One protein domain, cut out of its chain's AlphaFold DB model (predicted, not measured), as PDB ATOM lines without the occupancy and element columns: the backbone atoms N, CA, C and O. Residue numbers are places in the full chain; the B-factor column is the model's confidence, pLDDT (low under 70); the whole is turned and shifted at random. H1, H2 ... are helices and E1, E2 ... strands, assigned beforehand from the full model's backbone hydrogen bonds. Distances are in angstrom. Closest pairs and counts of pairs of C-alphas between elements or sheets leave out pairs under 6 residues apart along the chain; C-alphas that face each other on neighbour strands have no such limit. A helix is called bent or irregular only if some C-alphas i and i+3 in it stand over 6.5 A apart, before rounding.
ATOM      1  N   LEU A   9     -20.827 -36.577  31.270       87.44
ATOM      2  CA  LEU A   9     -22.122 -35.937  31.009       87.44
ATOM      3  C   LEU A   9     -22.316 -34.766  31.973       87.44
ATOM      4  O   LEU A   9     -21.850 -34.840  33.112       87.44
ATOM      5  N   THR A  10     -22.991 -33.703  31.548       90.25
ATOM      6  CA  THR A  10     -23.494 -32.684  32.486       90.25
ATOM      7  C   THR A  10     -24.680 -33.227  33.291       90.25
ATOM      8  O   THR A  10     -25.257 -34.260  32.945       90.25
ATOM      9  N   ALA A  11     -25.066 -32.534  34.367       88.69
ATOM     10  CA  ALA A  11     -26.253 -32.894  35.151       88.69
ATOM     11  C   ALA A  11     -27.539 -32.906  34.299       88.69
ATOM     12  O   ALA A  11     -28.395 -33.767  34.483       88.69
ATOM     13  N   GLU A  12     -27.649 -31.984  33.340       91.06
ATOM     14  CA  GLU A  12     -28.788 -31.900  32.421       91.06
ATOM     15  C   GLU A  12     -28.785 -33.035  31.389       91.06
ATOM     16  O   GLU A  12     -29.793 -33.709  31.206       91.06
ATOM     17  N   GLU A  13     -27.641 -33.316  30.760       90.81
ATOM     18  CA  GLU A  13     -27.527 -34.453  29.840       90.81
ATOM     19  C   GLU A  13     -27.828 -35.775  30.560       90.81
ATOM     20  O   GLU A  13     -28.486 -36.659  30.014       90.81
ATOM     21  N   ALA A  14     -27.365 -35.913  31.807       90.00
ATOM     22  CA  ALA A  14     -27.645 -37.083  32.620       90.00
ATOM     23  C   ALA A  14     -29.138 -37.211  32.954       90.00
ATOM     24  O   ALA A  14     -29.673 -38.311  32.862       90.00
ATOM     25  N   SER A  15     -29.834 -36.124  33.295       91.25
ATOM     26  CA  SER A  15     -31.259 -36.202  33.627       91.25
ATOM     27  C   SER A  15     -32.139 -36.537  32.417       91.25
ATOM     28  O   SER A  15     -33.073 -37.333  32.547       91.25
ATOM     29  N   LEU A  16     -31.798 -36.026  31.230       91.44
ATOM     30  CA  LEU A  16     -32.462 -36.388  29.971       91.44
ATOM     31  C   LEU A  16     -32.271 -37.872  29.637       91.44
ATOM     32  O   LEU A  16     -33.237 -38.577  29.348       91.44
ATOM     33  N   VAL A  17     -31.040 -38.383  29.751       90.38
ATOM     34  CA  VAL A  17     -30.752 -39.814  29.542       90.38
ATOM     35  C   VAL A  17     -31.499 -40.685  30.552       90.38
ATOM     36  O   VAL A  17     -32.084 -41.698  30.178       90.38
ATOM     37  N   ALA A  18     -31.528 -40.280  31.822       89.06
ATOM     38  CA  ALA A  18     -32.171 -41.025  32.900       89.06
ATOM     39  C   ALA A  18     -33.699 -41.146  32.738       89.06
ATOM     40  O   ALA A  18     -34.312 -42.035  33.329       89.06
ATOM     41  N   THR A  19     -34.318 -40.248  31.972       90.00
ATOM     42  CA  THR A  19     -35.773 -40.190  31.759       90.00
ATOM     43  C   THR A  19     -36.200 -40.628  30.358       90.00
ATOM     44  O   THR A  19     -37.393 -40.698  30.080       90.00
ATOM     45  N   GLY A  20     -35.253 -40.981  29.479       88.81
ATOM     46  CA  GLY A  20     -35.543 -41.363  28.090       88.81
ATOM     47  C   GLY A  20     -35.904 -40.177  27.187       88.81
ATOM     48  O   GLY A  20     -36.562 -40.349  26.160       88.81
ATOM     49  N   LEU A  21     -35.488 -38.972  27.577       89.62
ATOM     50  CA  LEU A  21     -35.650 -37.726  26.830       89.62
ATOM     51  C   LEU A  21     -34.357 -37.323  26.097       89.62
ATOM     52  O   LEU A  21     -34.199 -36.178  25.686       89.62
ATOM     53  N   ASP A  22     -33.438 -38.267  25.889       88.62
ATOM     54  CA  ASP A  22     -32.130 -38.078  25.243       88.62
ATOM     55  C   ASP A  22     -32.203 -37.677  23.759       88.62
ATOM     56  O   ASP A  22     -31.198 -37.301  23.157       88.62
ATOM     57  N   ARG A  23     -33.402 -37.731  23.174       88.25
ATOM     58  CA  ARG A  23     -33.709 -37.181  21.847       88.25
ATOM     59  C   ARG A  23     -33.725 -35.648  21.801       88.25
ATOM     60  O   ARG A  23     -33.622 -35.097  20.708       88.25
ATOM     61  N   PHE A  24     -33.884 -34.981  22.945       89.56
ATOM     62  CA  PHE A  24     -33.860 -33.524  23.053       89.56
ATOM     63  C   PHE A  24     -32.457 -33.021  23.393       89.56
ATOM     64  O   PHE A  24     -31.709 -33.673  24.118       89.56
ATOM     65  N   ASP A  25     -32.114 -31.830  22.900       86.19
ATOM     66  CA  ASP A  25     -30.791 -31.239  23.143       86.19
ATOM     67  C   ASP A  25     -30.664 -30.617  24.552       86.19
ATOM     68  O   ASP A  25     -29.555 -30.472  25.063       86.19
ATOM     69  N   SER A  26     -31.781 -30.211  25.171       90.88
ATOM     70  CA  SER A  26     -31.840 -29.616  26.521       90.88
ATOM     71  C   SER A  26     -33.241 -29.756  27.129       90.88
ATOM     72  O   SER A  26     -34.213 -29.959  26.397       90.88
ATOM     73  N   LEU A  27     -33.380 -29.575  28.448       90.56
ATOM     74  CA  LEU A  27     -34.696 -29.536  29.107       90.56
ATOM     75  C   LEU A  27     -35.543 -28.366  28.606       90.56
ATOM     76  O   LEU A  27     -36.757 -28.488  28.464       90.56
ATOM     77  N   VAL A  28     -34.902 -27.238  28.286       92.69
ATOM     78  CA  VAL A  28     -35.581 -26.071  27.708       92.69
ATOM     79  C   VAL A  28     -36.151 -26.405  26.329       92.69
ATOM     80  O   VAL A  28     -37.278 -26.024  26.017       92.69
ATOM     81  N   ASP A  29     -35.390 -27.126  25.507       91.56
ATOM     82  CA  ASP A  29     -35.838 -27.566  24.186       91.56
ATOM     83  C   ASP A  29     -36.989 -28.578  24.275       91.56
ATOM     84  O   ASP A  29     -37.988 -28.427  23.567       91.56
ATOM     85  N   ALA A  30     -36.896 -29.538  25.200       91.19
ATOM     86  CA  ALA A  30     -37.963 -30.493  25.485       91.19
ATOM     87  C   ALA A  30     -39.248 -29.779  25.936       91.19
ATOM     88  O   ALA A  30     -40.306 -29.970  25.341       91.19
ATOM     89  N   SER A  31     -39.138 -28.880  26.920       92.88
ATOM     90  CA  SER A  31     -40.259 -28.097  27.449       92.88
ATOM     91  C   SER A  31     -40.938 -27.266  26.364       92.88
ATOM     92  O   SER A  31     -42.156 -27.313  26.202       92.88
ATOM     93  N   ARG A  32     -40.148 -26.552  25.553       93.38
ATOM     94  CA  ARG A  32     -40.667 -25.749  24.443       93.38
ATOM     95  C   ARG A  32     -41.382 -26.607  23.403       93.38
ATOM     96  O   ARG A  32     -42.436 -26.204  22.925       93.38
ATOM     97  N   THR A  33     -40.803 -27.742  23.023       91.75
ATOM     98  CA  THR A  33     -41.383 -28.613  21.991       91.75
ATOM     99  C   THR A  33     -42.717 -29.186  22.455       91.75
ATOM    100  O   THR A  33     -43.717 -29.025  21.760       91.75
ATOM    101  N   LEU A  34     -42.762 -29.734  23.673       91.81
ATOM    102  CA  LEU A  34     -43.989 -30.289  24.246       91.81
ATOM    103  C   LEU A  34     -45.087 -29.223  24.393       91.81
ATOM    104  O   LEU A  34     -46.236 -29.484  24.041       91.81
ATOM    105  N   GLN A  35     -44.729 -27.997  24.798       92.44
ATOM    106  CA  GLN A  35     -45.672 -26.874  24.909       92.44
ATOM    107  C   GLN A  35     -46.255 -26.428  23.568       92.44
ATOM    108  O   GLN A  35     -47.406 -26.002  23.515       92.44
ATOM    109  N   VAL A  36     -45.475 -26.482  22.488       91.94
ATOM    110  CA  VAL A  36     -45.972 -26.141  21.147       91.94
ATOM    111  C   VAL A  36     -46.960 -27.200  20.647       91.94
ATOM    112  O   VAL A  36     -47.915 -26.865  19.947       91.94
ATOM    113  N   GLU A  37     -46.748 -28.463  21.013       89.50
ATOM    114  CA  GLU A  37     -47.597 -29.587  20.606       89.50
ATOM    115  C   GLU A  37     -48.878 -29.714  21.451       89.50
ATOM    116  O   GLU A  37     -49.894 -30.174  20.933       89.50
ATOM    117  N   GLU A  38     -48.868 -29.225  22.696       92.12
ATOM    118  CA  GLU A  38     -49.962 -29.309  23.682       92.12
ATOM    119  C   GLU A  38     -51.347 -28.944  23.120       92.12
ATOM    120  O   GLU A  38     -52.312 -29.691  23.277       92.12
ATOM    121  N   ASP A  39     -51.468 -27.808  22.426       90.69
ATOM    122  CA  ASP A  39     -52.763 -27.370  21.892       90.69
ATOM    123  C   ASP A  39     -53.302 -28.330  20.816       90.69
ATOM    124  O   ASP A  39     -54.518 -28.513  20.708       90.69
ATOM    125  N   SER A  40     -52.407 -28.954  20.043       89.12
ATOM    126  CA  SER A  40     -52.767 -29.941  19.016       89.12
ATOM    127  C   SER A  40     -53.154 -31.276  19.649       89.12
ATOM    128  O   SER A  40     -54.142 -31.879  19.235       89.12
ATOM    129  N   VAL A  41     -52.429 -31.694  20.689       89.81
ATOM    130  CA  VAL A  41     -52.703 -32.917  21.460       89.81
ATOM    131  C   VAL A  41     -54.061 -32.822  22.148       89.81
ATOM    132  O   VAL A  41     -54.907 -33.694  21.958       89.81
ATOM    133  N   ARG A  42     -54.338 -31.714  22.845       88.81
ATOM    134  CA  ARG A  42     -55.633 -31.480  23.502       88.81
ATOM    135  C   ARG A  42     -56.790 -31.428  22.504       88.81
ATOM    136  O   ARG A  42     -57.904 -31.856  22.806       88.81
ATOM    137  N   TYR A  43     -56.554 -30.871  21.315       89.19
ATOM    138  CA  TYR A  43     -57.557 -30.869  20.254       89.19
ATOM    139  C   TYR A  43     -57.850 -32.293  19.763       89.19
ATOM    140  O   TYR A  43     -59.018 -32.683  19.715       89.19
ATOM    141  N   ALA A  44     -56.814 -33.087  19.486       86.75
ATOM    142  CA  ALA A  44     -56.955 -34.482  19.079       86.75
ATOM    143  C   ALA A  44     -57.634 -35.348  20.159       86.75
ATOM    144  O   ALA A  44     -58.502 -36.164  19.847       86.75
ATOM    145  N   GLU A  45     -57.318 -35.127  21.438       88.25
ATOM    146  CA  GLU A  45     -57.966 -35.802  22.569       88.25
ATOM    147  C   GLU A  45     -59.478 -35.525  22.598       88.25
ATOM    148  O   GLU A  45     -60.296 -36.439  22.766       88.25
ATOM    149  N   ALA A  46     -59.877 -34.270  22.368       87.75
ATOM    150  CA  ALA A  46     -61.282 -33.887  22.288       87.75
ATOM    151  C   ALA A  46     -61.995 -34.525  21.080       87.75
ATOM    152  O   ALA A  46     -63.150 -34.942  21.208       87.75
ATOM    153  N   GLU A  47     -61.323 -34.641  19.928       86.62
ATOM    154  CA  GLU A  47     -61.846 -35.336  18.741       86.62
ATOM    155  C   GLU A  47     -62.089 -36.826  19.003       86.62
ATOM    156  O   GLU A  47     -63.134 -37.352  18.612       86.62
ATOM    157  N   LEU A  48     -61.144 -37.503  19.664       84.75
ATOM    158  CA  LEU A  48     -61.224 -38.934  19.981       84.75
ATOM    159  C   LEU A  48     -62.262 -39.248  21.059       84.75
ATOM    160  O   LEU A  48     -62.863 -40.321  21.051       84.75
ATOM    161  N   THR A  49     -62.480 -38.318  21.987       85.56
ATOM    162  CA  THR A  49     -63.441 -38.482  23.086       85.56
ATOM    163  C   THR A  49     -64.876 -38.144  22.657       85.56
ATOM    164  O   THR A  49     -65.831 -38.494  23.352       85.56
ATOM    165  N   ASN A  50     -65.063 -37.475  21.514       84.00
ATOM    166  CA  ASN A  50     -66.377 -37.061  21.030       84.00
ATOM    167  C   ASN A  50     -67.193 -38.261  20.491       84.00
ATOM    168  O   ASN A  50     -66.876 -38.790  19.424       84.00
ATOM    169  N   PRO A  51     -68.307 -38.646  21.146       75.25
ATOM    170  CA  PRO A  51     -69.112 -39.805  20.749       75.25
ATOM    171  C   PRO A  51     -69.905 -39.606  19.447       75.25
ATOM    172  O   PRO A  51     -70.542 -40.550  18.989       75.25
ATOM    173  N   TYR A  52     -69.900 -38.395  18.877       77.31
ATOM    174  CA  TYR A  52     -70.552 -38.053  17.606       77.31
ATOM    175  C   TYR A  52     -69.547 -37.790  16.473       77.31
ATOM    176  O   TYR A  52     -69.919 -37.242  15.435       77.31
ATOM    177  N   ASN A  53     -68.265 -38.108  16.676       75.00
ATOM    178  CA  ASN A  53     -67.246 -37.974  15.642       75.00
ATOM    179  C   ASN A  53     -67.316 -39.159  14.661       75.00
ATOM    180  O   ASN A  53     -66.498 -40.078  14.689       75.00
ATOM    181  N   ASP A  54     -68.338 -39.140  13.807       59.91
ATOM    182  CA  ASP A  54     -68.668 -40.223  12.871       59.91
ATOM    183  C   ASP A  54     -67.673 -40.344  11.697       59.91
ATOM    184  O   ASP A  54     -67.693 -41.340  10.972       59.91
ATOM    185  N   GLU A  55     -66.791 -39.355  11.497       64.31
ATOM    186  CA  GLU A  55     -65.789 -39.375  10.422       64.31
ATOM    187  C   GLU A  55     -64.580 -40.263  10.751       64.31
ATOM    188  O   GLU A  55     -63.852 -40.650   9.838       64.31
ATOM    189  N   GLY A  56     -64.371 -40.634  12.022       57.94
ATOM    190  CA  GLY A  56     -63.315 -41.566  12.450       57.94
ATOM    191  C   GLY A  56     -61.879 -41.113  12.147       57.94
ATOM    192  O   GLY A  56     -60.941 -41.888  12.321       57.94
ATOM    193  N   ILE A  57     -61.698 -39.876  11.683       63.97
ATOM    194  CA  ILE A  57     -60.405 -39.273  11.377       63.97
ATOM    195  C   ILE A  57     -60.074 -38.364  12.555       63.97
ATOM    196  O   ILE A  57     -60.646 -37.286  12.688       63.97
ATOM    197  N   SER A  58     -59.179 -38.822  13.426       72.19
ATOM    198  CA  SER A  58     -58.518 -37.940  14.384       72.19
ATOM    199  C   SER A  58     -57.169 -37.516  13.829       72.19
ATOM    200  O   SER A  58     -56.502 -38.272  13.114       72.19
ATOM    201  N   SER A  59     -56.783 -36.290  14.156       79.25
ATOM    202  CA  SER A  59     -55.477 -35.733  13.821       79.25
ATOM    203  C   SER A  59     -54.300 -36.479  14.474       79.25
ATOM    204  O   SER A  59     -53.204 -36.453  13.915       79.25
ATOM    205  N   MET A  60     -54.518 -37.176  15.597       85.06
ATOM    206  CA  MET A  60     -53.521 -38.001  16.296       85.06
ATOM    207  C   MET A  60     -54.157 -39.275  16.865       85.06
ATOM    208  O   MET A  60     -55.373 -39.360  17.024       85.06
ATOM    209  N   SER A  61     -53.352 -40.295  17.163       87.69
ATOM    210  CA  SER A  61     -53.841 -41.503  17.838       87.69
ATOM    211  C   SER A  61     -53.794 -41.367  19.366       87.69
ATOM    212  O   SER A  61     -53.060 -40.541  19.904       87.69
ATOM    213  N   TRP A  62     -54.530 -42.227  20.087       88.19
ATOM    214  CA  TRP A  62     -54.392 -42.341  21.547       88.19
ATOM    215  C   TRP A  62     -52.956 -42.672  21.973       88.19
ATOM    216  O   TRP A  62     -52.527 -42.234  23.035       88.19
ATOM    217  N   ASP A  63     -52.207 -43.415  21.154       90.75
ATOM    218  CA  ASP A  63     -50.809 -43.744  21.441       90.75
ATOM    219  C   ASP A  63     -49.918 -42.493  21.379       90.75
ATOM    220  O   ASP A  63     -49.057 -42.319  22.241       90.75
ATOM    221  N   ASP A  64     -50.158 -41.588  20.424       88.44
ATOM    222  CA  ASP A  64     -49.415 -40.326  20.302       88.44
ATOM    223  C   ASP A  64     -49.716 -39.380  21.476       88.44
ATOM    224  O   ASP A  64     -48.795 -38.813  22.065       88.44
ATOM    225  N   ILE A  65     -50.993 -39.266  21.866       89.12
ATOM    226  CA  ILE A  65     -51.431 -38.450  23.013       89.12
ATOM    227  C   ILE A  65     -50.822 -38.985  24.313       89.12
ATOM    228  O   ILE A  65     -50.212 -38.235  25.071       89.12
ATOM    229  N   ASN A  66     -50.916 -40.299  24.545       91.50
ATOM    230  CA  ASN A  66     -50.326 -40.926  25.727       91.50
ATOM    231  C   ASN A  66     -48.802 -40.757  25.758       91.50
ATOM    232  O   ASN A  66     -48.232 -40.560  26.829       91.50
ATOM    233  N   THR A  67     -48.136 -40.822  24.600       90.38
ATOM    234  CA  THR A  67     -46.686 -40.602  24.503       90.38
ATOM    235  C   THR A  67     -46.322 -39.181  24.931       90.38
ATOM    236  O   THR A  67     -45.401 -39.001  25.725       90.38
ATOM    237  N   HIS A  68     -47.072 -38.184  24.466       91.19
ATOM    238  CA  HIS A  68     -46.859 -36.783  24.826       91.19
ATOM    239  C   HIS A  68     -47.106 -36.517  26.324       91.19
ATOM    240  O   HIS A  68     -46.255 -35.920  26.988       91.19
ATOM    241  N   ASP A  69     -48.171 -37.083  26.900       90.12
ATOM    242  CA  ASP A  69     -48.439 -37.044  28.347       90.12
ATOM    243  C   ASP A  69     -47.327 -37.710  29.176       90.12
ATOM    244  O   ASP A  69     -46.938 -37.236  30.252       90.12
ATOM    245  N   GLU A  70     -46.822 -38.854  28.710       92.88
ATOM    246  CA  GLU A  70     -45.693 -39.536  29.337       92.88
ATOM    247  C   GLU A  70     -44.418 -38.698  29.269       92.88
ATOM    248  O   GLU A  70     -43.675 -38.642  30.250       92.88
ATOM    249  N   ASP A  71     -44.158 -38.042  28.142       91.12
ATOM    250  CA  ASP A  71     -43.000 -37.174  27.968       91.12
ATOM    251  C   ASP A  71     -43.071 -35.939  28.872       91.12
ATOM    252  O   ASP A  71     -42.056 -35.561  29.458       91.12
ATOM    253  N   TYR A  72     -44.261 -35.377  29.098       88.56
ATOM    254  CA  TYR A  72     -44.469 -34.315  30.087       88.56
ATOM    255  C   TYR A  72     -44.154 -34.764  31.518       88.56
ATOM    256  O   TYR A  72     -43.508 -34.036  32.280       88.56
ATOM    257  N   LYS A  73     -44.561 -35.981  31.897       91.94
ATOM    258  CA  LYS A  73     -44.220 -36.556  33.212       91.94
ATOM    259  C   LYS A  73     -42.719 -36.807  33.341       91.94
ATOM    260  O   LYS A  73     -42.132 -36.477  34.371       91.94
ATOM    261  N   LYS A  74     -42.096 -37.352  32.292       91.50
ATOM    262  CA  LYS A  74     -40.644 -37.570  32.215       91.50
ATOM    263  C   LYS A  74     -39.877 -36.250  32.302       91.50
ATOM    264  O   LYS A  74     -38.837 -36.217  32.949       91.50
ATOM    265  N   LEU A  75     -40.394 -35.163  31.722       90.50
ATOM    266  CA  LEU A  75     -39.768 -33.841  31.783       90.50
ATOM    267  C   LEU A  75     -39.712 -33.316  33.221       90.50
ATOM    268  O   LEU A  75     -38.643 -32.924  33.684       90.50
ATOM    269  N   ALA A  76     -40.835 -33.369  33.941       88.06
ATOM    270  CA  ALA A  76     -40.886 -32.956  35.343       88.06
ATOM    271  C   ALA A  76     -39.940 -33.798  36.217       88.06
ATOM    272  O   ALA A  76     -39.245 -33.281  37.091       88.06
ATOM    273  N   GLU A  77     -39.863 -35.105  35.955       90.75
ATOM    274  CA  GLU A  77     -38.906 -35.977  36.633       90.75
ATOM    275  C   GLU A  77     -37.448 -35.605  36.300       90.75
ATOM    276  O   GLU A  77     -36.587 -35.586  37.182       90.75
ATOM    277  N   ALA A  78     -37.159 -35.268  35.041       90.25
ATOM    278  CA  ALA A  78     -35.825 -34.882  34.595       90.25
ATOM    279  C   ALA A  78     -35.362 -33.562  35.231       90.25
ATOM    280  O   ALA A  78     -34.175 -33.407  35.527       90.25
ATOM    281  N   GLU A  79     -36.276 -32.622  35.475       87.62
ATOM    282  CA  GLU A  79     -35.983 -31.379  36.196       87.62
ATOM    283  C   GLU A  79     -35.576 -31.652  37.647       87.62
ATOM    284  O   GLU A  79     -34.525 -31.175  38.078       87.62
ATOM    285  N   LEU A  80     -36.333 -32.493  38.361       89.06
ATOM    286  CA  LEU A  80     -36.018 -32.885  39.740       89.06
ATOM    287  C   LEU A  80     -34.670 -33.610  39.839       89.06
ATOM    288  O   LEU A  80     -33.859 -33.312  40.716       89.06
ATOM    289  N   ILE A  81     -34.405 -34.542  38.917       89.44
ATOM    290  CA  ILE A  81     -33.122 -35.256  38.857       89.44
ATOM    291  C   ILE A  81     -31.978 -34.278  38.586       89.44
ATOM    292  O   ILE A  81     -30.923 -34.386  39.212       89.44
ATOM    293  N   ARG A  82     -32.166 -33.321  37.669       89.88
ATOM    294  CA  ARG A  82     -31.145 -32.316  37.360       89.88
ATOM    295  C   ARG A  82     -30.813 -31.478  38.588       89.88
ATOM    296  O   ARG A  82     -29.635 -31.258  38.839       89.88
ATOM    297  N   GLU A  83     -31.811 -31.003  39.327       86.50
ATOM    298  CA  GLU A  83     -31.588 -30.196  40.533       86.50
ATOM    299  C   GLU A  83     -30.814 -30.977  41.596       86.50
ATOM    300  O   GLU A  83     -29.765 -30.516  42.042       86.50
ATOM    301  N   ALA A  84     -31.237 -32.209  41.892       87.94
ATOM    302  CA  ALA A  84     -30.526 -33.074  42.831       87.94
ATOM    303  C   ALA A  84     -29.074 -33.357  42.392       87.94
ATOM    304  O   ALA A  84     -28.159 -33.372  43.215       87.94
ATOM    305  N   LEU A  85     -28.839 -33.549  41.088       87.56
ATOM    306  CA  LEU A  85     -27.491 -33.714  40.548       87.56
ATOM    307  C   LEU A  85     -26.663 -32.428  40.634       87.56
ATOM    308  O   LEU A  85     -25.463 -32.516  40.855       87.56
ATOM    309  N   LEU A  86     -27.253 -31.246  40.448       88.50
ATOM    310  CA  LEU A  86     -26.524 -29.977  40.546       88.50
ATOM    311  C   LEU A  86     -26.047 -29.694  41.970       88.50
ATOM    312  O   LEU A  86     -24.914 -29.237  42.141       88.50
ATOM    313  N   ASP A  87     -26.870 -30.006  42.968       85.62
ATOM    314  CA  ASP A  87     -26.480 -29.910  44.375       85.62
ATOM    315  C   ASP A  87     -25.293 -30.838  44.661       85.62
ATOM    316  O   ASP A  87     -24.260 -30.415  45.184       85.62
ATOM    317  N   GLU A  88     -25.379 -32.086  44.203       85.19
ATOM    318  CA  GLU A  88     -24.319 -33.076  44.387       85.19
ATOM    319  C   GLU A  88     -23.031 -32.721  43.615       85.19
ATOM    320  O   GLU A  88     -21.919 -32.913  44.109       85.19
ATOM    321  N   VAL A  89     -23.148 -32.160  42.407       86.50
ATOM    322  CA  VAL A  89     -22.004 -31.663  41.622       86.50
ATOM    323  C   VAL A  89     -21.328 -30.498  42.325       86.50
ATOM    324  O   VAL A  89     -20.105 -30.395  42.269       86.50
ATOM    325  N   SER A  90     -22.096 -29.632  42.985       85.00
ATOM    326  CA  SER A  90     -21.541 -28.518  43.757       85.00
ATOM    327  C   SER A  90     -20.660 -29.050  44.888       85.00
ATOM    328  O   SER A  90     -19.497 -28.661  44.980       85.00
ATOM    329  N   ILE A  91     -21.143 -30.052  45.629       84.19
ATOM    330  CA  ILE A  91     -20.360 -30.757  46.659       84.19
ATOM    331  C   ILE A  91     -19.110 -31.413  46.046       84.19
ATOM    332  O   ILE A  91     -18.012 -31.326  46.594       84.19
ATOM    333  N   ALA A  92     -19.232 -32.053  44.882       84.00
ATOM    334  CA  ALA A  92     -18.098 -32.691  44.212       84.00
ATOM    335  C   ALA A  92     -17.040 -31.688  43.713       84.00
ATOM    336  O   ALA A  92     -15.847 -32.007  43.706       84.00
ATOM    337  N   CYS A  93     -17.450 -30.481  43.317       83.25
ATOM    338  CA  CYS A  93     -16.543 -29.376  43.009       83.25
ATOM    339  C   CYS A  93     -15.818 -28.885  44.268       83.25
ATOM    340  O   CYS A  93     -14.602 -28.726  44.224       83.25
ATOM    341  N   GLU A  94     -16.517 -28.728  45.398       81.50
ATOM    342  CA  GLU A  94     -15.895 -28.365  46.683       81.50
ATOM    343  C   GLU A  94     -14.834 -29.390  47.108       81.50
ATOM    344  O   GLU A  94     -13.730 -29.022  47.507       81.50
ATOM    345  N   TRP A  95     -15.126 -30.686  46.963       80.56
ATOM    346  CA  TRP A  95     -14.150 -31.750  47.214       80.56
ATOM    347  C   TRP A  95     -12.946 -31.677  46.285       80.56
ATOM    348  O   TRP A  95     -11.817 -31.885  46.727       80.56
ATOM    349  N   HIS A  96     -13.159 -31.387  45.004       79.69
ATOM    350  CA  HIS A  96     -12.054 -31.229  44.070       79.69
ATOM    351  C   HIS A  96     -11.157 -30.039  44.442       79.69
ATOM    352  O   HIS A  96      -9.932 -30.149  44.369       79.69
ATOM    353  N   ASP A  97     -11.749 -28.936  44.892       77.69
ATOM    354  CA  ASP A  97     -11.026 -27.730  45.306       77.69
ATOM    355  C   ASP A  97     -10.256 -27.981  46.610       77.69
ATOM    356  O   ASP A  97      -9.073 -27.650  46.708       77.69
ATOM    357  N   TYR A  98     -10.872 -28.686  47.564       77.19
ATOM    358  CA  TYR A  98     -10.223 -29.134  48.796       77.19
ATOM    359  C   TYR A  98      -9.035 -30.077  48.546       77.19
ATOM    360  O   TYR A  98      -7.989 -29.933  49.177       77.19
ATOM    361  N   LEU A  99      -9.168 -31.040  47.626       75.75
ATOM    362  CA  LEU A  99      -8.139 -32.058  47.375       75.75
ATOM    363  C   LEU A  99      -7.004 -31.583  46.469       75.75
ATOM    364  O   LEU A  99      -5.867 -32.020  46.644       75.75
ATOM    365  N   SER A 100      -7.300 -30.740  45.480       71.62
ATOM    366  CA  SER A 100      -6.282 -30.238  44.553       71.62
ATOM    367  C   SER A 100      -5.355 -29.225  45.223       71.62
ATOM    368  O   SER A 100      -4.181 -29.153  44.867       71.62
ATOM    369  N   GLY A 101      -5.865 -28.435  46.176       61.09
ATOM    370  CA  GLY A 101      -5.130 -27.305  46.752       61.09
ATOM    371  C   GLY A 101      -4.749 -26.231  45.720       61.09
ATOM    372  O   GLY A 101      -4.049 -25.278  46.057       61.09
ATOM    373  N   GLU A 102      -5.204 -26.375  44.469       55.12
ATOM    374  CA  GLU A 102      -4.949 -25.490  43.336       55.12
ATOM    375  C   GLU A 102      -6.160 -24.585  43.118       55.12
ATOM    376  O   GLU A 102      -6.857 -24.655  42.108       55.12
ATOM    377  N   VAL A 103      -6.404 -23.696  44.075       54.81
ATOM    378  CA  VAL A 103      -7.164 -22.478  43.799       54.81
ATOM    379  C   VAL A 103      -6.345 -21.321  44.351       54.81
ATOM    380  O   VAL A 103      -6.474 -20.914  45.505       54.81
ATOM    381  N   GLU A 104      -5.456 -20.782  43.515       51.34
ATOM    382  CA  GLU A 104      -5.176 -19.355  43.631       51.34
ATOM    383  C   GLU A 104      -6.538 -18.649  43.532       51.34
ATOM    384  O   GLU A 104      -7.251 -18.864  42.557       51.34
ATOM    385  N   LEU A 105      -6.868 -17.805  44.520       51.50
ATOM    386  CA  LEU A 105      -8.021 -16.884  44.555       51.50
ATOM    387  C   LEU A 105      -9.286 -17.368  45.289       51.50
ATOM    388  O   LEU A 105     -10.393 -17.262  44.778       51.50
ATOM    389  N   TYR A 106      -9.150 -17.677  46.577       45.66
ATOM    390  CA  TYR A 106     -10.012 -16.986  47.540       45.66
ATOM    391  C   TYR A 106      -9.166 -15.899  48.180       45.66
ATOM    392  O   TYR A 106      -8.173 -16.167  48.859       45.66
ATOM    393  N   ILE A 107      -9.514 -14.645  47.920       49.34
ATOM    394  CA  ILE A 107      -8.977 -13.529  48.685       49.34
ATOM    395  C   ILE A 107      -9.447 -13.771  50.132       49.34
ATOM    396  O   ILE A 107     -10.566 -13.433  50.478       49.34
ATOM    397  N   HIS A 108      -8.573 -14.370  50.950       44.81
ATOM    398  CA  HIS A 108      -8.639 -14.488  52.417       44.81
ATOM    399  C   HIS A 108      -9.382 -15.664  53.085       44.81
ATOM    400  O   HIS A 108      -9.463 -15.653  54.312       44.81
ATOM    401  N   GLU A 109      -9.822 -16.716  52.388       51.00
ATOM    402  CA  GLU A 109     -10.478 -17.853  53.068       51.00
ATOM    403  C   GLU A 109      -9.724 -19.178  52.891       51.00
ATOM    404  O   GLU A 109      -9.357 -19.578  51.788       51.00
ATOM    405  N   CYS A 110      -9.456 -19.851  54.017       54.28
ATOM    406  CA  CYS A 110      -8.949 -21.219  54.035       54.28
ATOM    407  C   CYS A 110     -10.014 -22.148  53.443       54.28
ATOM    408  O   CYS A 110     -11.143 -22.156  53.933       54.28
ATOM    409  N   ILE A 111      -9.647 -22.967  52.454       61.19
ATOM    410  CA  ILE A 111     -10.534 -24.009  51.927       61.19
ATOM    411  C   ILE A 111     -10.800 -24.997  53.064       61.19
ATOM    412  O   ILE A 111      -9.898 -25.695  53.534       61.19
ATOM    413  N   THR A 112     -12.031 -24.992  53.564       62.53
ATOM    414  CA  THR A 112     -12.460 -25.917  54.611       62.53
ATOM    415  C   THR A 112     -12.892 -27.231  53.981       62.53
ATOM    416  O   THR A 112     -13.253 -27.295  52.807       62.53
ATOM    417  N   GLN A 113     -12.791 -28.306  54.755       71.81
ATOM    418  CA  GLN A 113     -13.268 -29.605  54.315       71.81
ATOM    419  C   GLN A 113     -14.780 -29.523  54.027       71.81
ATOM    420  O   GLN A 113     -15.510 -29.027  54.893       71.81
ATOM    421  N   PRO A 114     -15.257 -30.039  52.878       75.25
ATOM    422  CA  PRO A 114     -16.682 -30.059  52.574       75.25
ATOM    423  C   PRO A 114     -17.466 -30.811  53.652       75.25
ATOM    424  O   PRO A 114     -17.009 -31.826  54.186       75.25
ATOM    425  N   HIS A 115     -18.660 -30.316  53.976       68.25
ATOM    426  CA  HIS A 115     -19.478 -30.867  55.061       68.25
ATOM    427  C   HIS A 115     -20.116 -32.217  54.724       68.25
ATOM    428  O   HIS A 115     -20.382 -33.008  55.630       68.25
ATOM    429  N   ASN A 116     -20.343 -32.480  53.437       74.69
ATOM    430  CA  ASN A 116     -21.046 -33.662  52.954       74.69
ATOM    431  C   ASN A 116     -20.119 -34.514  52.085       74.69
ATOM    432  O   ASN A 116     -19.362 -33.988  51.271       74.69
ATOM    433  N   GLU A 117     -20.183 -35.833  52.244       76.94
ATOM    434  CA  GLU A 117     -19.524 -36.772  51.332       76.94
ATOM    435  C   GLU A 117     -20.322 -36.897  50.033       76.94
ATOM    436  O   GLU A 117     -21.539 -36.727  50.032       76.94
ATOM    437  N   THR A 118     -19.643 -37.233  48.935       77.19
ATOM    438  CA  THR A 118     -20.308 -37.434  47.645       77.19
ATOM    439  C   THR A 118     -19.785 -38.660  46.914       77.19
ATOM    440  O   THR A 118     -18.597 -38.995  46.926       77.19
ATOM    441  N   THR A 119     -20.699 -39.340  46.227       72.62
ATOM    442  CA  THR A 119     -20.364 -40.463  45.339       72.62
ATOM    443  C   THR A 119     -20.010 -40.017  43.920       72.62
ATOM    444  O   THR A 119     -19.545 -40.833  43.119       72.62
ATOM    445  N   LEU A 120     -20.184 -38.730  43.601       80.56
ATOM    446  CA  LEU A 120     -19.870 -38.184  42.290       80.56
ATOM    447  C   LEU A 120     -18.384 -37.856  42.162       80.56
ATOM    448  O   LEU A 120     -17.802 -37.145  42.972       80.56
ATOM    449  N   GLU A 121     -17.779 -38.334  41.077       79.38
ATOM    450  CA  GLU A 121     -16.438 -37.941  40.667       79.38
ATOM    451  C   GLU A 121     -16.544 -37.085  39.404       79.38
ATOM    452  O   GLU A 121     -17.032 -37.521  38.350       79.38
ATOM    453  N   VAL A 122     -16.071 -35.848  39.514       80.88
ATOM    454  CA  VAL A 122     -16.065 -34.909  38.398       80.88
ATOM    455  C   VAL A 122     -15.012 -35.328  37.369       80.88
ATOM    456  O   VAL A 122     -13.899 -35.727  37.712       80.88
ATOM    457  N   PHE A 123     -15.364 -35.259  36.085       78.00
ATOM    458  CA  PHE A 123     -14.432 -35.503  34.985       78.00
ATOM    459  C   PHE A 123     -13.706 -34.222  34.566       78.00
ATOM    460  O   PHE A 123     -12.487 -34.226  34.409       78.00
ATOM    461  N   GLN A 124     -14.458 -33.137  34.372       80.38
ATOM    462  CA  GLN A 124     -13.920 -31.831  34.002       80.38
ATOM    463  C   GLN A 124     -14.776 -30.722  34.613       80.38
ATOM    464  O   GLN A 124     -15.953 -30.591  34.265       80.38
ATOM    465  N   ILE A 125     -14.153 -29.908  35.468       82.12
ATOM    466  CA  ILE A 125     -14.751 -28.703  36.050       82.12
ATOM    467  C   ILE A 125     -14.646 -27.556  35.049       82.12
ATOM    468  O   ILE A 125     -13.581 -27.293  34.485       82.12
ATOM    469  N   ARG A 126     -15.765 -26.867  34.824       82.00
ATOM    470  CA  ARG A 126     -15.794 -25.576  34.127       82.00
ATOM    471  C   ARG A 126     -15.772 -24.463  35.165       82.00
ATOM    472  O   ARG A 126     -16.426 -24.599  36.191       82.00
ATOM    473  N   ARG A 127     -15.031 -23.389  34.901       81.62
ATOM    474  CA  ARG A 127     -14.874 -22.249  35.814       81.62
ATOM    475  C   ARG A 127     -15.126 -20.931  35.093       81.62
ATOM    476  O   ARG A 127     -14.948 -20.869  33.874       81.62
ATOM    477  N   MET A 128     -15.519 -19.917  35.860       78.50
ATOM    478  CA  MET A 128     -15.650 -18.534  35.393       78.50
ATOM    479  C   MET A 128     -14.309 -17.954  34.939       78.50
ATOM    480  O   MET A 128     -13.241 -18.436  35.337       78.50
ATOM    481  N   ALA A 129     -14.371 -16.925  34.095       74.94
ATOM    482  CA  ALA A 129     -13.184 -16.275  33.570       74.94
ATOM    483  C   ALA A 129     -12.498 -15.402  34.649       74.94
ATOM    484  O   ALA A 129     -13.124 -15.054  35.652       74.94
ATOM    485  N   PRO A 130     -11.205 -15.058  34.489       69.12
ATOM    486  CA  PRO A 130     -10.442 -14.291  35.484       69.12
ATOM    487  C   PRO A 130     -10.885 -12.829  35.660       69.12
ATOM    488  O   PRO A 130     -10.349 -12.123  36.508       69.12
ATOM    489  N   ASP A 131     -11.760 -12.339  34.788       71.75
ATOM    490  CA  ASP A 131     -12.296 -10.980  34.760       71.75
ATOM    491  C   ASP A 131     -13.731 -10.882  35.303       71.75
ATOM    492  O   ASP A 131     -14.273  -9.780  35.399       71.75
ATOM    493  N   ASP A 132     -14.327 -12.007  35.712       68.81
ATOM    494  CA  ASP A 132     -15.652 -12.049  36.328       68.81
ATOM    495  C   ASP A 132     -15.615 -11.667  37.818       68.81
ATOM    496  O   ASP A 132     -14.629 -11.901  38.525       68.81
ATOM    497  N   GLU A 133     -16.743 -11.150  38.323       65.75
ATOM    498  CA  GLU A 133     -16.955 -10.770  39.734       65.75
ATOM    499  C   GLU A 133     -16.615 -11.911  40.718       65.75
ATOM    500  O   GLU A 133     -16.126 -11.657  41.816       65.75
ATOM    501  N   TYR A 134     -16.791 -13.165  40.281       62.00
ATOM    502  CA  TYR A 134     -16.426 -14.392  40.999       62.00
ATOM    503  C   TYR A 134     -15.471 -15.248  40.158       62.00
ATOM    504  O   TYR A 134     -15.797 -16.359  39.727       62.00
ATOM    505  N   SER A 135     -14.294 -14.691  39.882       63.00
ATOM    506  CA  SER A 135     -13.256 -15.327  39.069       63.00
ATOM    507  C   SER A 135     -12.922 -16.742  39.547       63.00
ATOM    508  O   SER A 135     -12.756 -16.982  40.739       63.00
ATOM    509  N   PHE A 136     -12.799 -17.683  38.604       69.25
ATOM    510  CA  PHE A 136     -12.447 -19.093  38.847       69.25
ATOM    511  C   PHE A 136     -13.428 -19.923  39.701       69.25
ATOM    512  O   PHE A 136     -13.163 -21.103  39.963       69.25
ATOM    513  N   CYS A 137     -14.592 -19.377  40.062       74.38
ATOM    514  CA  CYS A 137     -15.664 -20.151  40.687       74.38
ATOM    515  C   CYS A 137     -16.124 -21.284  39.741       74.38
ATOM    516  O   CYS A 137     -16.272 -21.036  38.533       74.38
ATOM    517  N   PRO A 138     -16.311 -22.529  40.228       81.69
ATOM    518  CA  PRO A 138     -16.838 -23.611  39.409       81.69
ATOM    519  C   PRO A 138     -18.253 -23.288  38.918       81.69
ATOM    520  O   PRO A 138     -19.033 -22.615  39.583       81.69
ATOM    521  N   ILE A 139     -18.591 -23.796  37.736       85.31
ATOM    522  CA  ILE A 139     -19.908 -23.668  37.112       85.31
ATOM    523  C   ILE A 139     -20.535 -25.071  37.104       85.31
ATOM    524  O   ILE A 139     -20.298 -25.831  36.154       85.31
ATOM    525  N   PRO A 140     -21.316 -25.460  38.134       83.88
ATOM    526  CA  PRO A 140     -21.882 -26.808  38.249       83.88
ATOM    527  C   PRO A 140     -22.687 -27.231  37.016       83.88
ATOM    528  O   PRO A 140     -22.513 -28.334  36.508       83.88
ATOM    529  N   ALA A 141     -23.476 -26.313  36.448       84.62
ATOM    530  CA  ALA A 141     -24.305 -26.576  35.270       84.62
ATOM    531  C   ALA A 141     -23.513 -26.967  34.008       84.62
ATOM    532  O   ALA A 141     -24.028 -27.680  33.152       84.62
ATOM    533  N   GLN A 142     -22.261 -26.521  33.887       85.50
ATOM    534  CA  GLN A 142     -21.396 -26.822  32.738       85.50
ATOM    535  C   GLN A 142     -20.330 -27.876  33.065       85.50
ATOM    536  O   GLN A 142     -19.521 -28.245  32.210       85.50
ATOM    537  N   THR A 143     -20.299 -28.337  34.312       86.38
ATOM    538  CA  THR A 143     -19.331 -29.311  34.794       86.38
ATOM    539  C   THR A 143     -19.749 -30.709  34.355       86.38
ATOM    540  O   THR A 143     -20.920 -31.078  34.413       86.38
ATOM    541  N   THR A 144     -18.781 -31.488  33.872       87.44
ATOM    542  CA  THR A 144     -19.041 -32.837  33.351       87.44
ATOM    543  C   THR A 144     -18.607 -33.898  34.348       87.44
ATOM    544  O   THR A 144     -17.523 -33.829  34.932       87.44
ATOM    545  N   ILE A 145     -19.448 -34.909  34.513       88.06
ATOM    546  CA  ILE A 145     -19.347 -35.964  35.517       88.06
ATOM    547  C   ILE A 145     -19.007 -37.275  34.815       88.06
ATOM    548  O   ILE A 145     -19.515 -37.555  33.725       88.06
ATOM    549  N   LYS A 146     -18.153 -38.108  35.421       85.44
ATOM    550  CA  LYS A 146     -17.846 -39.436  34.868       85.44
ATOM    551  C   LYS A 146     -19.104 -40.308  34.846       85.44
ATOM    552  O   LYS A 146     -19.822 -40.402  35.837       85.44
ATOM    553  N   LYS A 147     -19.320 -41.035  33.746       83.75
ATOM    554  CA  LYS A 147     -20.481 -41.935  33.589       83.75
ATOM    555  C   LYS A 147     -20.582 -43.014  34.672       83.75
ATOM    556  O   LYS A 147     -21.671 -43.286  35.152       83.75
ATOM    557  N   VAL A 148     -19.452 -43.586  35.092       81.56
ATOM    558  CA  VAL A 148     -19.425 -44.594  36.168       81.56
ATOM    559  C   VAL A 148     -19.857 -43.985  37.506       81.56
ATOM    560  O   VAL A 148     -20.591 -44.613  38.258       81.56
ATOM    561  N   SER A 149     -19.459 -42.745  37.789       83.19
ATOM    562  CA  SER A 149     -19.875 -42.039  39.005       83.19
ATOM    563  C   SER A 149     -21.354 -41.667  38.974       83.19
ATOM    564  O   SER A 149     -22.035 -41.828  39.980       83.19
ATOM    565  N   LEU A 150     -21.877 -41.271  37.808       84.56
ATOM    566  CA  LEU A 150     -23.321 -41.115  37.614       84.56
ATOM    567  C   LEU A 150     -24.056 -42.429  37.883       84.56
ATOM    568  O   LEU A 150     -25.001 -42.437  38.660       84.56
ATOM    569  N   ALA A 151     -23.591 -43.547  37.321       83.75
ATOM    570  CA  ALA A 151     -24.198 -44.854  37.559       83.75
ATOM    571  C   ALA A 151     -24.244 -45.218  39.054       83.75
ATOM    572  O   ALA A 151     -25.239 -45.772  39.510       83.75
ATOM    573  N   LYS A 152     -23.215 -44.858  39.836       81.69
ATOM    574  CA  LYS A 152     -23.196 -45.045  41.299       81.69
ATOM    575  C   LYS A 152     -24.210 -44.169  42.021       81.69
ATOM    576  O   LYS A 152     -24.947 -44.661  42.872       81.69
ATOM    577  N   TRP A 153     -24.267 -42.889  41.669       85.44
ATOM    578  CA  TRP A 153     -25.235 -41.970  42.260       85.44
ATOM    579  C   TRP A 153     -26.670 -42.407  41.952       85.44
ATOM    580  O   TRP A 153     -27.498 -42.478  42.860       85.44
ATOM    581  N   PHE A 154     -26.945 -42.799  40.705       85.06
ATOM    582  CA  PHE A 154     -28.234 -43.370  40.327       85.06
ATOM    583  C   PHE A 154     -28.485 -44.692  41.052       85.06
ATOM    584  O   PHE A 154     -29.565 -44.870  41.581       85.06
ATOM    585  N   TYR A 155     -27.505 -45.584  41.202       84.12
ATOM    586  CA  TYR A 155     -27.706 -46.825  41.958       84.12
ATOM    587  C   TYR A 155     -28.167 -46.588  43.405       84.12
ATOM    588  O   TYR A 155     -29.000 -47.336  43.911       84.12
ATOM    589  N   ASN A 156     -27.664 -45.533  44.052       80.19
ATOM    590  CA  ASN A 156     -28.025 -45.202  45.430       80.19
ATOM    591  C   ASN A 156     -29.376 -44.477  45.559       80.19
ATOM    592  O   ASN A 156     -30.040 -44.635  46.580       80.19
ATOM    593  N   ASN A 157     -29.780 -43.695  44.551       82.50
ATOM    594  CA  ASN A 157     -30.977 -42.845  44.617       82.50
ATOM    595  C   ASN A 157     -32.151 -43.367  43.768       82.50
ATOM    596  O   ASN A 157     -33.294 -43.345  44.216       82.50
ATOM    597  N   LEU A 158     -31.874 -43.841  42.552       84.31
ATOM    598  CA  LEU A 158     -32.822 -44.329  41.537       84.31
ATOM    599  C   LEU A 158     -32.237 -45.578  40.829       84.31
ATOM    600  O   LEU A 158     -31.668 -45.474  39.731       84.31
ATOM    601  N   PRO A 159     -32.299 -46.762  41.472       80.94
ATOM    602  CA  PRO A 159     -31.534 -47.945  41.061       80.94
ATOM    603  C   PRO A 159     -31.843 -48.450  39.649       80.94
ATOM    604  O   PRO A 159     -30.977 -49.002  38.972       80.94
ATOM    605  N   ASP A 160     -33.078 -48.249  39.199       83.69
ATOM    606  CA  ASP A 160     -33.579 -48.575  37.866       83.69
ATOM    607  C   ASP A 160     -32.843 -47.817  36.752       83.69
ATOM    608  O   ASP A 160     -32.714 -48.325  35.636       83.69
ATOM    609  N   LYS A 161     -32.283 -46.644  37.067       82.19
ATOM    610  CA  LYS A 161     -31.650 -45.746  36.094       82.19
ATOM    611  C   LYS A 161     -30.133 -45.910  35.991       82.19
ATOM    612  O   LYS A 161     -29.528 -45.437  35.030       82.19
ATOM    613  N   ALA A 162     -29.501 -46.635  36.916       80.56
ATOM    614  CA  ALA A 162     -28.047 -46.835  36.939       80.56
ATOM    615  C   ALA A 162     -27.504 -47.492  35.653       80.56
ATOM    616  O   ALA A 162     -26.447 -47.113  35.138       80.56
ATOM    617  N   ASN A 163     -28.264 -48.435  35.090       82.75
ATOM    618  CA  ASN A 163     -27.873 -49.201  33.905       82.75
ATOM    619  C   ASN A 163     -27.764 -48.356  32.628       82.75
ATOM    620  O   ASN A 163     -27.052 -48.755  31.705       82.75
ATOM    621  N   PHE A 164     -28.416 -47.189  32.566       82.25
ATOM    622  CA  PHE A 164     -28.294 -46.279  31.421       82.25
ATOM    623  C   PHE A 164     -26.894 -45.662  31.308       82.25
ATOM    624  O   PHE A 164     -26.461 -45.282  30.218       82.25
ATOM    625  N   PHE A 165     -26.159 -45.585  32.420       80.88
ATOM    626  CA  PHE A 165     -24.863 -44.912  32.487       80.88
ATOM    627  C   PHE A 165     -23.686 -45.884  32.480       80.88
ATOM    628  O   PHE A 165     -22.638 -45.572  31.907       80.88
ATOM    629  N   ASP A 166     -23.865 -47.065  33.068       76.38
ATOM    630  CA  ASP A 166     -22.880 -48.136  33.034       76.38
ATOM    631  C   ASP A 166     -23.556 -49.519  32.984       76.38
ATOM    632  O   ASP A 166     -23.921 -50.074  34.016       76.38
ATOM    633  N   PRO A 167     -23.680 -50.132  31.797       69.12
ATOM    634  CA  PRO A 167     -24.279 -51.456  31.655       69.12
ATOM    635  C   PRO A 167     -23.358 -52.595  32.127       69.12
ATOM    636  O   PRO A 167     -23.777 -53.749  32.131       69.12
ATOM    637  N   THR A 168     -22.100 -52.309  32.490       67.94
ATOM    638  CA  THR A 168     -21.131 -53.330  32.930       67.94
ATOM    639  C   THR A 168     -21.203 -53.631  34.425       67.94
ATOM    640  O   THR A 168     -20.448 -54.467  34.915       67.94
ATOM    641  N   GLU A 169     -22.112 -52.963  35.144       70.19
ATOM    642  CA  GLU A 169     -22.287 -53.059  36.598       70.19
ATOM    643  C   GLU A 169     -21.033 -52.707  37.414       70.19
ATOM    644  O   GLU A 169     -20.955 -53.007  38.607       70.19
ATOM    645  N   SER A 170     -20.052 -52.024  36.810       66.38
ATOM    646  CA  SER A 170     -18.820 -51.624  37.499       66.38
ATOM    647  C   SER A 170     -19.103 -50.668  38.665       66.38
ATOM    648  O   SER A 170     -18.374 -50.653  39.660       66.38
ATOM    649  N   TYR A 171     -20.236 -49.962  38.610       64.75
ATOM    650  CA  TYR A 171     -20.769 -49.145  39.695       64.75
ATOM    651  C   TYR A 171     -21.090 -49.918  40.990       64.75
ATOM    652  O   TYR A 171     -21.099 -49.308  42.055       64.75
ATOM    653  N   LYS A 172     -21.292 -51.246  40.946       66.69
ATOM    654  CA  LYS A 172     -21.532 -52.073  42.149       66.69
ATOM    655  C   LYS A 172     -20.261 -52.350  42.963       66.69
ATOM    656  O   LYS A 172     -20.345 -52.885  44.065       66.69
ATOM    657  N   THR A 173     -19.084 -52.012  42.433       59.66
ATOM    658  CA  THR A 173     -17.809 -52.106  43.162       59.66
ATOM    659  C   THR A 173     -17.547 -50.827  43.964       59.66
ATOM    660  O   THR A 173     -17.802 -49.720  43.487       59.66
ATOM    661  N   VAL A 174     -17.071 -50.975  45.203       52.84
ATOM    662  CA  VAL A 174     -17.242 -49.994  46.295       52.84
ATOM    663  C   VAL A 174     -16.466 -48.665  46.115       52.84
ATOM    664  O   VAL A 174     -16.932 -47.630  46.578       52.84
ATOM    665  N   ASP A 175     -15.403 -48.582  45.306       55.47
ATOM    666  CA  ASP A 175     -14.376 -47.544  45.571       55.47
ATOM    667  C   ASP A 175     -14.250 -46.385  44.569       55.47
ATOM    668  O   ASP A 175     -13.161 -46.109  44.060       55.47
ATOM    669  N   THR A 176     -15.317 -45.637  44.268       52.50
ATOM    670  CA  THR A 176     -15.121 -44.381  43.499       52.50
ATOM    671  C   THR A 176     -16.114 -43.276  43.861       52.50
ATOM    672  O   THR A 176     -16.910 -42.858  43.023       52.50
ATOM    673  N   GLY A 177     -16.048 -42.799  45.101       53.09
ATOM    674  CA  GLY A 177     -16.614 -41.511  45.522       53.09
ATOM    675  C   GLY A 177     -15.567 -40.677  46.266       53.09
ATOM    676  O   GLY A 177     -14.561 -41.237  46.714       53.09
ATOM    677  N   TYR A 178     -15.798 -39.369  46.406       55.38
ATOM    678  CA  TYR A 178     -15.031 -38.519  47.319       55.38
ATOM    679  C   TYR A 178     -15.500 -38.797  48.756       55.38
ATOM    680  O   TYR A 178     -16.455 -38.200  49.249       55.38
ATOM    681  N   SER A 179     -14.832 -39.746  49.416       51.34
ATOM    682  CA  SER A 179     -14.953 -39.993  50.855       51.34
ATOM    683  C   SER A 179     -13.566 -40.104  51.476       51.34
ATOM    684  O   SER A 179     -12.614 -40.571  50.838       51.34
ATOM    685  N   ILE A 180     -13.441 -39.700  52.741       52.28
ATOM    686  CA  ILE A 180     -12.170 -39.764  53.481       52.28
ATOM    687  C   ILE A 180     -11.667 -41.218  53.554       52.28
ATOM    688  O   ILE A 180     -10.465 -41.470  53.494       52.28
ATOM    689  N   ALA A 181     -12.582 -42.189  53.639       49.16
ATOM    690  CA  ALA A 181     -12.265 -43.617  53.651       49.16
ATOM    691  C   ALA A 181     -11.676 -44.102  52.310       49.16
ATOM    692  O   ALA A 181     -10.624 -44.739  52.305       49.16
ATOM    693  N   ASN A 182     -12.266 -43.711  51.175       51.03
ATOM    694  CA  ASN A 182     -11.824 -44.146  49.843       51.03
ATOM    695  C   ASN A 182     -10.497 -43.498  49.412       51.03
ATOM    696  O   ASN A 182      -9.718 -44.091  48.662       51.03
ATOM    697  N   ILE A 183     -10.227 -42.274  49.880       52.44
ATOM    698  CA  ILE A 183      -8.942 -41.590  49.656       52.44
ATOM    699  C   ILE A 183      -7.818 -42.323  50.403       52.44
ATOM    700  O   ILE A 183      -6.736 -42.512  49.848       52.44
ATOM    701  N   ASN A 184      -8.096 -42.824  51.611       48.56
ATOM    702  CA  ASN A 184      -7.152 -43.649  52.367       48.56
ATOM    703  C   ASN A 184      -6.974 -45.061  51.763       48.56
ATOM    704  O   ASN A 184      -5.870 -45.600  51.807       48.56
ATOM    705  N   GLU A 185      -8.010 -45.651  51.155       44.34
ATOM    706  CA  GLU A 185      -7.938 -46.983  50.525       44.34
ATOM    707  C   GLU A 185      -7.213 -46.994  49.163       44.34
ATOM    708  O   GLU A 185      -6.443 -47.921  48.880       44.34
ATOM    709  N   LYS A 186      -7.336 -45.941  48.338       44.72
ATOM    710  CA  LYS A 186      -6.561 -45.812  47.081       44.72
ATOM    711  C   LYS A 186      -5.049 -45.674  47.298       44.72
ATOM    712  O   LYS A 186      -4.280 -46.032  46.407       44.72
ATOM    713  N   GLU A 187      -4.600 -45.226  48.471       43.12
ATOM    714  CA  GLU A 187      -3.178 -45.277  48.847       43.12
ATOM    715  C   GLU A 187      -2.713 -46.700  49.222       43.12
ATOM    716  O   GLU A 187      -1.519 -46.989  49.169       43.12
ATOM    717  N   THR A 188      -3.634 -47.614  49.558       39.78
ATOM    718  CA  THR A 188      -3.308 -48.978  50.019       39.78
ATOM    719  C   THR A 188      -3.297 -50.055  48.931       39.78
ATOM    720  O   THR A 188      -2.735 -51.127  49.158       39.78
TER     721      THR A 188
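This is residues 9 to 188 of the 272 residues of an uncharacterized protein of Thalassotalea sp. HSM 43 (UniProt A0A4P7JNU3). One long helix, H3, makes the spine of this flat model, and the bent helix H2 folds back beside its first part as a long helical hairpin, with residues 50 to 55 sticking out at the turn. H1 packs on residues 74 to 89 of H3, the small strand pair E1 and E2 lies by residues 85 to 96, and the short helical hairpin of H4 and H5 sits next to H1, while H6 touches no helix. The printed part has 180 residues, in the order H1 H2 H3 E1 E2 H4 H5 H6, with an antiparallel sheet E1 - E2, and its class is mostly helix. It is loose, with a radius of gyration of the C-alphas of 21.8 A and spans of 74 by 42 by 22 A.

Start at H1, residues 11 to 19, which touches H3, residues 62 to 100, closest at the C-alphas of Ser 15 and Ala 78, 4.9 A apart; they run opposite ways at a tilt of 37 degrees, only just steep. H2, residues 27 to 49, was assigned as one helix by its hydrogen bonds but is bent: C-alphas 36 and 39 are 6.9 A apart, and its arms H2a, residues 27 to 36, and H2b, residues 39 to 49, stand at a steep tilt of 53 degrees. H2a touches residues 68 to 79 of H3 alone, closest at the C-alphas of Leu 34 and Tyr 72, 7.1 A, at a shallow tilt of 18 degrees, opposite ways. H2b and H3 form a helical hairpin, closest at the C-alphas of Val 41 and Ile 65, 5.9 A. Next look at E1, residues 122 to 124, and E2, residues 144 to 146, an antiparallel hairpin with N 123 and O 144 within hydrogen-bond range at 2.8 A. H4, residues 147 to 157, and H5, residues 159 to 164, form a helical hairpin at a shallow tilt of 16 degrees, closest at the C-alphas of Ala 151 and Ala 162, 4.4 A. H5 only just touches H1, with 3 pairs of C-alphas within 8 A, the closest being those of Ala 18 and Lys 161, 5.7 A. H5 is only just irregular, with C-alphas 160 and 163 7.0 A apart. H6, residues 180 to 186, is apart from H3, H4 and H5, among others. Every O i to N i+4 pair is within hydrogen-bond range in H1, H2a, H2b, H3, H4 and H6; H5 has 0 of 2, but 2 of 3 O i to N i+3 pairs.

Find C-alpha 11 at (-26.253, -32.894, 35.151), where H1 begins its 12.5 A. H2a and H2b measure 14.2 A and 15.5 A. From C-alpha 62 at (-54.392, -42.341, 21.547), H3 runs 54.7 A. E1 and E2 have 3 residues each; H4 measures 15.3 A, H5 10.3 A and H6 10.4 A, ending at C-alpha 186, (-6.561, -45.812, 47.081).

The C-alphas farthest apart are those of Asp 54 and His 108, 76.4 A. The printed part has no cut, and the links H2 to H3, H3 to E1, E1 to E2 and H5 to H6 are long. The mean pLDDT of the printed part is 78.2; 44 residues are under 70, among them residues 101 to 112 and 170 to 188.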